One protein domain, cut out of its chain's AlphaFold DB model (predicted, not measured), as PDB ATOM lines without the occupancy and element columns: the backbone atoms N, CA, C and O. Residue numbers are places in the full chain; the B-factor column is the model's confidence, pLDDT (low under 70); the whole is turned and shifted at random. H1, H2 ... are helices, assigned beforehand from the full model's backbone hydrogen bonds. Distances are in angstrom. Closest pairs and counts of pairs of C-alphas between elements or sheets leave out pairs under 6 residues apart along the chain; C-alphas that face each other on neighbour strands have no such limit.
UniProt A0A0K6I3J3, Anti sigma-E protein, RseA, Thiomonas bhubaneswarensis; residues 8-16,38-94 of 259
ATOM      1  N   GLU A   8      45.719  -3.101  44.166       60.50
ATOM      2  CA  GLU A   8      45.543  -3.875  45.398       60.50
ATOM      3  C   GLU A   8      44.427  -3.322  46.299       60.50
ATOM      4  O   GLU A   8      43.613  -4.088  46.808       60.50
ATOM      5  N   GLN A   9      44.331  -1.996  46.450       62.25
ATOM      6  CA  GLN A   9      43.281  -1.349  47.244       62.25
ATOM      7  C   GLN A   9      41.898  -1.490  46.598       62.25
ATOM      8  O   GLN A   9      40.900  -1.611  47.306       62.25
ATOM      9  N   LEU A  10      41.836  -1.487  45.261       62.81
ATOM     10  CA  LEU A  10      40.596  -1.739  44.520       62.81
ATOM     11  C   LEU A  10      40.150  -3.202  44.682       62.81
ATOM     12  O   LEU A  10      38.963  -3.455  44.875       62.81
ATOM     13  N   SER A  11      41.097  -4.149  44.659       64.88
ATOM     14  CA  SER A  11      40.821  -5.579  44.855       64.88
ATOM     15  C   SER A  11      40.307  -5.880  46.262       64.88
ATOM     16  O   SER A  11      39.257  -6.495  46.401       64.88
ATOM     17  N   ALA A  12      40.987  -5.389  47.304       66.19
ATOM     18  CA  ALA A  12      40.574  -5.624  48.691       66.19
ATOM     19  C   ALA A  12      39.138  -5.139  48.954       66.19
ATOM     20  O   ALA A  12      38.362  -5.786  49.654       66.19
ATOM     21  N   LEU A  13      38.744  -4.028  48.328       63.91
ATOM     22  CA  LEU A  13      37.380  -3.546  48.456       63.91
ATOM     23  C   LEU A  13      36.356  -4.379  47.673       63.91
ATOM     24  O   LEU A  13      35.253  -4.590  48.178       63.91
ATOM     25  N   MET A  14      36.693  -4.849  46.468       65.19
ATOM     26  CA  MET A  14      35.837  -5.775  45.710       65.19
ATOM     27  C   MET A  14      35.498  -7.028  46.524       65.19
ATOM     28  O   MET A  14      34.369  -7.518  46.460       65.19
ATOM     29  N   ASP A  15      36.453  -7.498  47.326       65.75
ATOM     30  CA  ASP A  15      36.307  -8.678  48.179       65.75
ATOM     31  C   ASP A  15      35.584  -8.382  49.510       65.75
ATOM     32  O   ASP A  15      35.265  -9.299  50.266       65.75
ATOM     33  N   GLY A  16      35.264  -7.114  49.797       58.75
ATOM     34  CA  GLY A  16      34.647  -6.691  51.060       58.75
ATOM     35  C   GLY A  16      35.615  -6.671  52.249       58.75
ATOM     36  O   GLY A  16      35.202  -6.414  53.381       58.75
ATOM     37  N   LEU A  38      35.675   3.003  60.454       66.06
ATOM     38  CA  LEU A  38      36.789   2.868  59.509       66.06
ATOM     39  C   LEU A  38      36.341   2.232  58.188       66.06
ATOM     40  O   LEU A  38      36.649   2.758  57.116       66.06
ATOM     41  N   VAL A  39      35.554   1.155  58.255       63.25
ATOM     42  CA  VAL A  39      35.004   0.498  57.058       63.25
ATOM     43  C   VAL A  39      34.060   1.444  56.308       63.25
ATOM     44  O   VAL A  39      34.134   1.545  55.082       63.25
ATOM     45  N   ARG A  40      33.213   2.203  57.019       69.88
ATOM     46  CA  ARG A  40      32.333   3.209  56.396       69.88
ATOM     47  C   ARG A  40      33.107   4.322  55.695       69.88
ATOM     48  O   ARG A  40      32.728   4.692  54.584       69.88
ATOM     49  N   GLY A  41      34.163   4.840  56.322       72.00
ATOM     50  CA  GLY A  41      35.022   5.861  55.720       72.00
ATOM     51  C   GLY A  41      35.698   5.355  54.446       72.00
ATOM     52  O   GLY A  41      35.638   6.006  53.407       72.00
ATOM     53  N   PHE A  42      36.238   4.137  54.490       67.50
ATOM     54  CA  PHE A  42      36.906   3.526  53.344       67.50
ATOM     55  C   PHE A  42      35.965   3.280  52.153       67.50
ATOM     56  O   PHE A  42      36.305   3.611  51.014       67.50
ATOM     57  N   VAL A  43      34.754   2.766  52.405       72.75
ATOM     58  CA  VAL A  43      33.735   2.564  51.358       72.75
ATOM     59  C   VAL A  43      33.312   3.899  50.740       72.75
ATOM     60  O   VAL A  43      33.211   4.002  49.519       72.75
ATOM     61  N   HIS A  44      33.097   4.931  51.561       76.06
ATOM     62  CA  HIS A  44      32.753   6.267  51.073       76.06
ATOM     63  C   HIS A  44      33.845   6.825  50.147       76.06
ATOM     64  O   HIS A  44      33.558   7.239  49.021       76.06
ATOM     65  N   ASP A  45      35.103   6.760  50.583       74.19
ATOM     66  CA  ASP A  45      36.247   7.274  49.827       74.19
ATOM     67  C   ASP A  45      36.486   6.502  48.530       74.19
ATOM     68  O   ASP A  45      36.989   7.049  47.542       74.19
ATOM     69  N   PHE A  46      36.146   5.216  48.509       76.62
ATOM     70  CA  PHE A  46      36.175   4.435  47.288       76.62
ATOM     71  C   PHE A  46      35.079   4.835  46.306       76.62
ATOM     72  O   PHE A  46      35.381   5.093  45.137       76.62
ATOM     73  N   VAL A  47      33.826   4.885  46.771       82.25
ATOM     74  CA  VAL A  47      32.681   5.254  45.931       82.25
ATOM     75  C   VAL A  47      32.936   6.625  45.317       82.25
ATOM     76  O   VAL A  47      32.722   6.813  44.121       82.25
ATOM     77  N   GLN A  48      33.496   7.551  46.097       82.81
ATOM     78  CA  GLN A  48      33.909   8.852  45.596       82.81
ATOM     79  C   GLN A  48      35.005   8.744  44.524       82.81
ATOM     80  O   GLN A  48      34.884   9.396  43.487       82.81
ATOM     81  N   SER A  49      36.039   7.913  44.707       76.44
ATOM     82  CA  SER A  49      37.075   7.730  43.674       76.44
ATOM     83  C   SER A  49      36.535   7.122  42.374       76.44
ATOM     84  O   SER A  49      36.836   7.640  41.305       76.44
ATOM     85  N   VAL A  50      35.671   6.105  42.442       79.25
ATOM     86  CA  VAL A  50      35.067   5.472  41.252       79.25
ATOM     87  C   VAL A  50      34.057   6.390  40.557       79.25
ATOM     88  O   VAL A  50      33.915   6.368  39.331       79.25
ATOM     89  N   ALA A  51      33.351   7.229  41.318       81.69
ATOM     90  CA  ALA A  51      32.454   8.224  40.748       81.69
ATOM     91  C   ALA A  51      33.228   9.322  40.001       81.69
ATOM     92  O   ALA A  51      32.795   9.754  38.932       81.69
ATOM     93  N   SER A  52      34.374   9.746  40.541       80.12
ATOM     94  CA  SER A  52      35.138  10.898  40.043       80.12
ATOM     95  C   SER A  52      36.092  10.566  38.891       80.12
ATOM     96  O   SER A  52      36.380  11.447  38.085       80.12
ATOM     97  N   ASP A  53      36.600   9.332  38.829       81.25
ATOM     98  CA  ASP A  53      37.654   8.923  37.896       81.25
ATOM     99  C   ASP A  53      37.198   7.807  36.941       81.25
ATOM    100  O   ASP A  53      36.692   6.760  37.351       81.25
ATOM    101  N   GLU A  54      37.418   8.028  35.645       79.00
ATOM    102  CA  GLU A  54      37.045   7.093  34.584       79.00
ATOM    103  C   GLU A  54      37.947   5.852  34.564       79.00
ATOM    104  O   GLU A  54      37.465   4.750  34.291       79.00
ATOM    105  N   ALA A  55      39.235   5.995  34.895       76.62
ATOM    106  CA  ALA A  55      40.156   4.859  34.953       76.62
ATOM    107  C   ALA A  55      39.774   3.906  36.096       76.62
ATOM    108  O   ALA A  55      39.586   2.710  35.865       76.62
ATOM    109  N   SER A  56      39.530   4.450  37.292       74.38
ATOM    110  CA  SER A  56      39.031   3.702  38.453       74.38
ATOM    111  C   SER A  56      37.693   3.011  38.173       74.38
ATOM    112  O   SER A  56      37.480   1.872  38.590       74.38
ATOM    113  N   ARG A  57      36.787   3.664  37.432       81.19
ATOM    114  CA  ARG A  57      35.500   3.067  37.040       81.19
ATOM    115  C   ARG A  57      35.664   1.921  36.052       81.19
ATOM    116  O   ARG A  57      35.003   0.893  36.195       81.19
ATOM    117  N   ARG A  58      36.554   2.077  35.073       78.69
ATOM    118  CA  ARG A  58      36.869   1.025  34.105       78.69
ATOM    119  C   ARG A  58      37.497  -0.188  34.785       78.69
ATOM    120  O   ARG A  58      37.072  -1.308  34.512       78.69
ATOM    121  N   ASP A  59      38.464   0.027  35.675       78.75
ATOM    122  CA  ASP A  59      39.086  -1.054  36.444       78.75
ATOM    123  C   ASP A  59      38.045  -1.776  37.317       78.75
ATOM    124  O   ASP A  59      37.974  -3.004  37.286       78.75
ATOM    125  N   TRP A  60      37.164  -1.039  38.006       83.12
ATOM    126  CA  TRP A  60      36.042  -1.621  38.757       83.12
ATOM    127  C   TRP A  60      35.149  -2.520  37.890       83.12
ATOM    128  O   TRP A  60      34.854  -3.652  38.274       83.12
ATOM    129  N   MET A  61      34.746  -2.052  36.704       83.12
ATOM    130  CA  MET A  61      33.909  -2.838  35.790       83.12
ATOM    131  C   MET A  61      34.595  -4.129  35.337       83.12
ATOM    132  O   MET A  61      33.944  -5.167  35.242       83.12
ATOM    133  N   ILE A  62      35.905  -4.083  35.080       81.94
ATOM    134  CA  ILE A  62      36.681  -5.266  34.690       81.94
ATOM    135  C   ILE A  62      36.707  -6.287  35.830       81.94
ATOM    136  O   ILE A  62      36.437  -7.463  35.595       81.94
ATOM    137  N   TYR A  63      36.986  -5.856  37.064       79.81
ATOM    138  CA  TYR A  63      37.007  -6.762  38.215       79.81
ATOM    139  C   TYR A  63      35.629  -7.359  38.516       79.81
ATOM    140  O   TYR A  63      35.533  -8.560  38.779       79.81
ATOM    141  N   ALA A  64      34.559  -6.567  38.416       83.75
ATOM    142  CA  ALA A  64      33.193  -7.067  38.555       83.75
ATOM    143  C   ALA A  64      32.868  -8.129  37.489       83.75
ATOM    144  O   ALA A  64      32.395  -9.212  37.827       83.75
ATOM    145  N   GLN A  65      33.228  -7.871  36.228       80.56
ATOM    146  CA  GLN A  65      33.014  -8.805  35.122       80.56
ATOM    147  C   GLN A  65      33.787 -10.118  35.297       80.56
ATOM    148  O   GLN A  65      33.257 -11.190  35.001       80.56
ATOM    149  N   ILE A  66      35.034 -10.052  35.774       80.81
ATOM    150  CA  ILE A  66      35.818 -11.249  36.117       80.81
ATOM    151  C   ILE A  66      35.097 -12.028  37.222       80.81
ATOM    152  O   ILE A  66      34.934 -13.242  37.106       80.81
ATOM    153  N   GLY A  67      34.610 -11.335  38.254       80.44
ATOM    154  CA  GLY A  67      33.830 -11.941  39.331       80.44
ATOM    155  C   GLY A  67      32.560 -12.641  38.840       80.44
ATOM    156  O   GLY A  67      32.242 -13.733  39.310       80.44
ATOM    157  N   ASP A  68      31.858 -12.060  37.871       80.62
ATOM    158  CA  ASP A  68      30.641 -12.645  37.304       80.62
ATOM    159  C   ASP A  68      30.936 -13.888  36.457       80.62
ATOM    160  O   ASP A  68      30.277 -14.913  36.639       80.62
ATOM    161  N   VAL A  69      31.992 -13.860  35.635       80.69
ATOM    162  CA  VAL A  69      32.440 -15.028  34.850       80.69
ATOM    163  C   VAL A  69      32.882 -16.181  35.755       80.69
ATOM    164  O   VAL A  69      32.592 -17.340  35.460       80.69
ATOM    165  N   LEU A  70      33.552 -15.882  36.874       76.56
ATOM    166  CA  LEU A  70      33.959 -16.898  37.850       76.56
ATOM    167  C   LEU A  70      32.763 -17.527  38.586       76.56
ATOM    168  O   LEU A  70      32.852 -18.679  39.009       76.56
ATOM    169  N   ARG A  71      31.649 -16.798  38.740       75.19
ATOM    170  CA  ARG A  71      30.412 -17.317  39.354       75.19
ATOM    171  C   ARG A  71      29.535 -18.076  38.359       75.19
ATOM    172  O   ARG A  71      28.869 -19.028  38.761       75.19
ATOM    173  N   SER A  72      29.512 -17.664  37.092       74.12
ATOM    174  CA  SER A  72      28.815 -18.361  36.012       74.12
ATOM    175  C   SER A  72      29.354 -17.940  34.646       74.12
ATOM    176  O   SER A  72      29.393 -16.756  34.314       74.12
ATOM    177  N   SER A  73      29.673 -18.921  33.801       65.75
ATOM    178  CA  SER A  73      30.073 -18.682  32.411       65.75
ATOM    179  C   SER A  73      28.953 -18.099  31.546       65.75
ATOM    180  O   SER A  73      29.242 -17.582  30.474       65.75
ATOM    181  N   ASP A  74      27.696 -18.157  31.996       69.06
ATOM    182  CA  ASP A  74      26.553 -17.581  31.274       69.06
ATOM    183  C   ASP A  74      26.447 -16.055  31.456       69.06
ATOM    184  O   ASP A  74      25.697 -15.401  30.733       69.06
ATOM    185  N   LEU A  75      27.215 -15.468  32.385       66.62
ATOM    186  CA  LEU A  75      27.270 -14.020  32.643       66.62
ATOM    187  C   LEU A  75      28.340 -13.310  31.791       66.62
ATOM    188  O   LEU A  75      28.918 -12.302  32.202       66.62
ATOM    189  N   MET A  76      28.641 -13.849  30.604       65.81
ATOM    190  CA  MET A  76      29.562 -13.204  29.666       65.81
ATOM    191  C   MET A  76      29.059 -11.806  29.267       65.81
ATOM    192  O   MET A  76      27.844 -11.607  29.185       65.81
ATOM    193  N   PRO A  77      29.975 -10.861  28.967       64.50
ATOM    194  CA  PRO A  77      29.608  -9.500  28.594       64.50
ATOM    195  C   PRO A  77      28.596  -9.503  27.448       64.50
ATOM    196  O   PRO A  77      28.825 -10.141  26.410       64.50
ATOM    197  N   LEU A  78      27.491  -8.783  27.622       61.91
ATOM    198  CA  LEU A  78      26.501  -8.628  26.571       61.91
ATOM    199  C   LEU A  78      27.016  -7.592  25.553       61.91
ATOM    200  O   LEU A  78      27.643  -6.588  25.911       61.91
ATOM    201  N   PRO A  79      26.740  -7.774  24.252       59.69
ATOM    202  CA  PRO A  79      26.970  -6.711  23.286       59.69
ATOM    203  C   PRO A  79      26.172  -5.460  23.702       59.69
ATOM    204  O   PRO A  79      24.945  -5.513  23.782       59.69
ATOM    205  N   ASN A  80      26.864  -4.331  23.904       64.62
ATOM    206  CA  ASN A  80      26.320  -3.006  24.270       64.62
ATOM    207  C   ASN A  80      26.008  -2.749  25.762       64.62
ATOM    208  O   ASN A  80      25.180  -1.887  26.075       64.62
ATOM    209  N   ASP A  81      26.700  -3.412  26.692       76.56
ATOM    210  CA  ASP A  81      26.541  -3.157  28.137       76.56
ATOM    211  C   ASP A  81      26.784  -1.694  28.539       76.56
ATOM    212  O   ASP A  81      26.064  -1.147  29.374       76.56
ATOM    213  N   ALA A  82      27.739  -1.016  27.897       76.12
ATOM    214  CA  ALA A  82      28.021   0.397  28.159       76.12
ATOM    215  C   ALA A  82      26.803   1.299  27.875       76.12
ATOM    216  O   ALA A  82      26.448   2.143  28.700       76.12
ATOM    217  N   ASP A  83      26.113   1.073  26.753       77.06
ATOM    218  CA  ASP A  83      24.918   1.838  26.383       77.06
ATOM    219  C   ASP A  83      23.754   1.549  27.335       77.06
ATOM    220  O   ASP A  83      22.972   2.441  27.674       77.06
ATOM    221  N   PHE A  84      23.615   0.294  27.774       77.94
ATOM    222  CA  PHE A  84      22.620  -0.080  28.773       77.94
ATOM    223  C   PHE A  84      22.869   0.641  30.100       77.94
ATOM    224  O   PHE A  84      21.960   1.306  30.604       77.94
ATOM    225  N   LEU A  85      24.097   0.584  30.619       84.06
ATOM    226  CA  LEU A  85      24.474   1.251  31.866       84.06
ATOM    227  C   LEU A  85      24.309   2.771  31.775       84.06
ATOM    228  O   LEU A  85      23.839   3.385  32.731       84.06
ATOM    229  N   GLN A  86      24.610   3.379  30.625       83.00
ATOM    230  CA  GLN A  86      24.386   4.807  30.397       83.00
ATOM    231  C   GLN A  86      22.895   5.177  30.417       83.00
ATOM    232  O   GLN A  86      22.511   6.205  30.977       83.00
ATOM    233  N   ARG A  87      22.023   4.351  29.823       82.12
ATOM    234  CA  ARG A  87      20.568   4.575  29.882       82.12
ATOM    235  C   ARG A  87      20.030   4.419  31.301       82.12
ATOM    236  O   ARG A  87      19.201   5.225  31.717       82.12
ATOM    237  N   VAL A  88      20.503   3.411  32.034       84.69
ATOM    238  CA  VAL A  88      20.116   3.172  33.432       84.69
ATOM    239  C   VAL A  88      20.585   4.318  34.325       84.69
ATOM    240  O   VAL A  88      19.785   4.850  35.090       84.69
ATOM    241  N   SER A  89      21.833   4.769  34.192       82.94
ATOM    242  CA  SER A  89      22.354   5.888  34.982       82.94
ATOM    243  C   SER A  89      21.597   7.188  34.695       82.94
ATOM    244  O   SER A  89      21.247   7.916  35.625       82.94
ATOM    245  N   ALA A  90      21.248   7.444  33.430       84.25
ATOM    246  CA  ALA A  90      20.422   8.584  33.039       84.25
ATOM    247  C   ALA A  90      18.974   8.486  33.553       84.25
ATOM    248  O   ALA A  90      18.368   9.517  33.843       84.25
ATOM    249  N   ALA A  91      18.407   7.279  33.656       81.62
ATOM    250  CA  ALA A  91      17.090   7.064  34.250       81.62
ATOM    251  C   ALA A  91      17.118   7.330  35.763       81.62
ATOM    252  O   ALA A  91      16.322   8.128  36.246       81.62
ATOM    253  N   ILE A  92      18.102   6.770  36.476       82.81
ATOM    254  CA  ILE A  92      18.282   6.969  37.922       82.81
ATOM    255  C   ILE A  92      18.537   8.446  38.249       82.81
ATOM    256  O   ILE A  92      17.966   8.971  39.198       82.81
ATOM    257  N   ALA A  93      19.333   9.157  37.445       82.12
ATOM    258  CA  ALA A  93      19.599  10.584  37.650       82.12
ATOM    259  C   ALA A  93      18.344  11.472  37.526       82.12
ATOM    260  O   ALA A  93      18.345  12.609  38.000       82.12
ATOM    261  N   ARG A  94      17.286  10.979  36.869       80.81
ATOM    262  CA  ARG A  94      15.992  11.671  36.748       80.81
ATOM    263  C   ARG A  94      15.035  11.335  37.889       80.81
ATOM    264  O   ARG A  94      14.039  12.038  38.052       80.81
TER     265      ARG A  94
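AT A GLANCE: This is residues 8 to 16 and 38 to 94 of the 259 residues of the protein "Anti sigma-E protein, RseA" of Thiomonas bhubaneswarensis (UniProt A0A0K6I3J3). What shape do these atoms make? The two longest helices, H2 and H3, meet near their ends as a corner, the short helix H1 lies in the opening of that corner, and residues 78 to 94, which hold H4, stick out free. What is it built of? The 66 printed residues, with four named helices in the order H1, H2, H3, H4 and no named strand, are of the class all helix. How closely is it gathered? It is loose, with a radius of gyration of the C-alphas of 13.5 A, and spans 38 by 33 by 18 A.

HOW THE PARTS SIT: What does the first helix meet? H1, residues 8 to 14, touches residues 60 to 64 of H3, which is residues 54 to 71; their closest C-alphas, of Leu 10 and Trp 60, are 7.3 A apart, at a steep tilt of 57 degrees. H1 is close to but not clearly touching H2, residues 38 to 52, with the closest C-alphas, of Leu 13 and Val 43, 7.7 A apart. How do H2 and H3 meet? They touch only at the corner by their link, where the closest C-alphas, of Val 50 and Arg 57, are 4.9 A apart. Their tilt of 67 degrees is steep, only just short of about perpendicular, and they run opposite ways. What of the rest? H4, residues 81 to 92, is apart from H1, H2 and H3. In H1, H2, H3 and H4 every O i to N i+4 pair is within hydrogen-bond range.

IN THESE COORDINATES: Where does the first helix begin? C-alpha 8 of H1 is at (45.543, -3.875, 45.398), and H1 is 9.9 A long. How long are the others? H2 measures 21.1 A, H3 25.7 A and H4 16.3 A from first to last C-alpha; H4 ends with C-alpha 92 at (18.282, 6.969, 37.922).

THE WHOLE: Where is the cut? Residues 17 to 37 are not printed, and C-alphas 16 and 38 are 12.9 A apart across it. Which links are printed whole? H2 to H3 is tight and H3 to H4 short. Where is confidence low? In this model pLDDT is under 70 at residues 8 to 16, 38 to 40, 42 and 73 to 80.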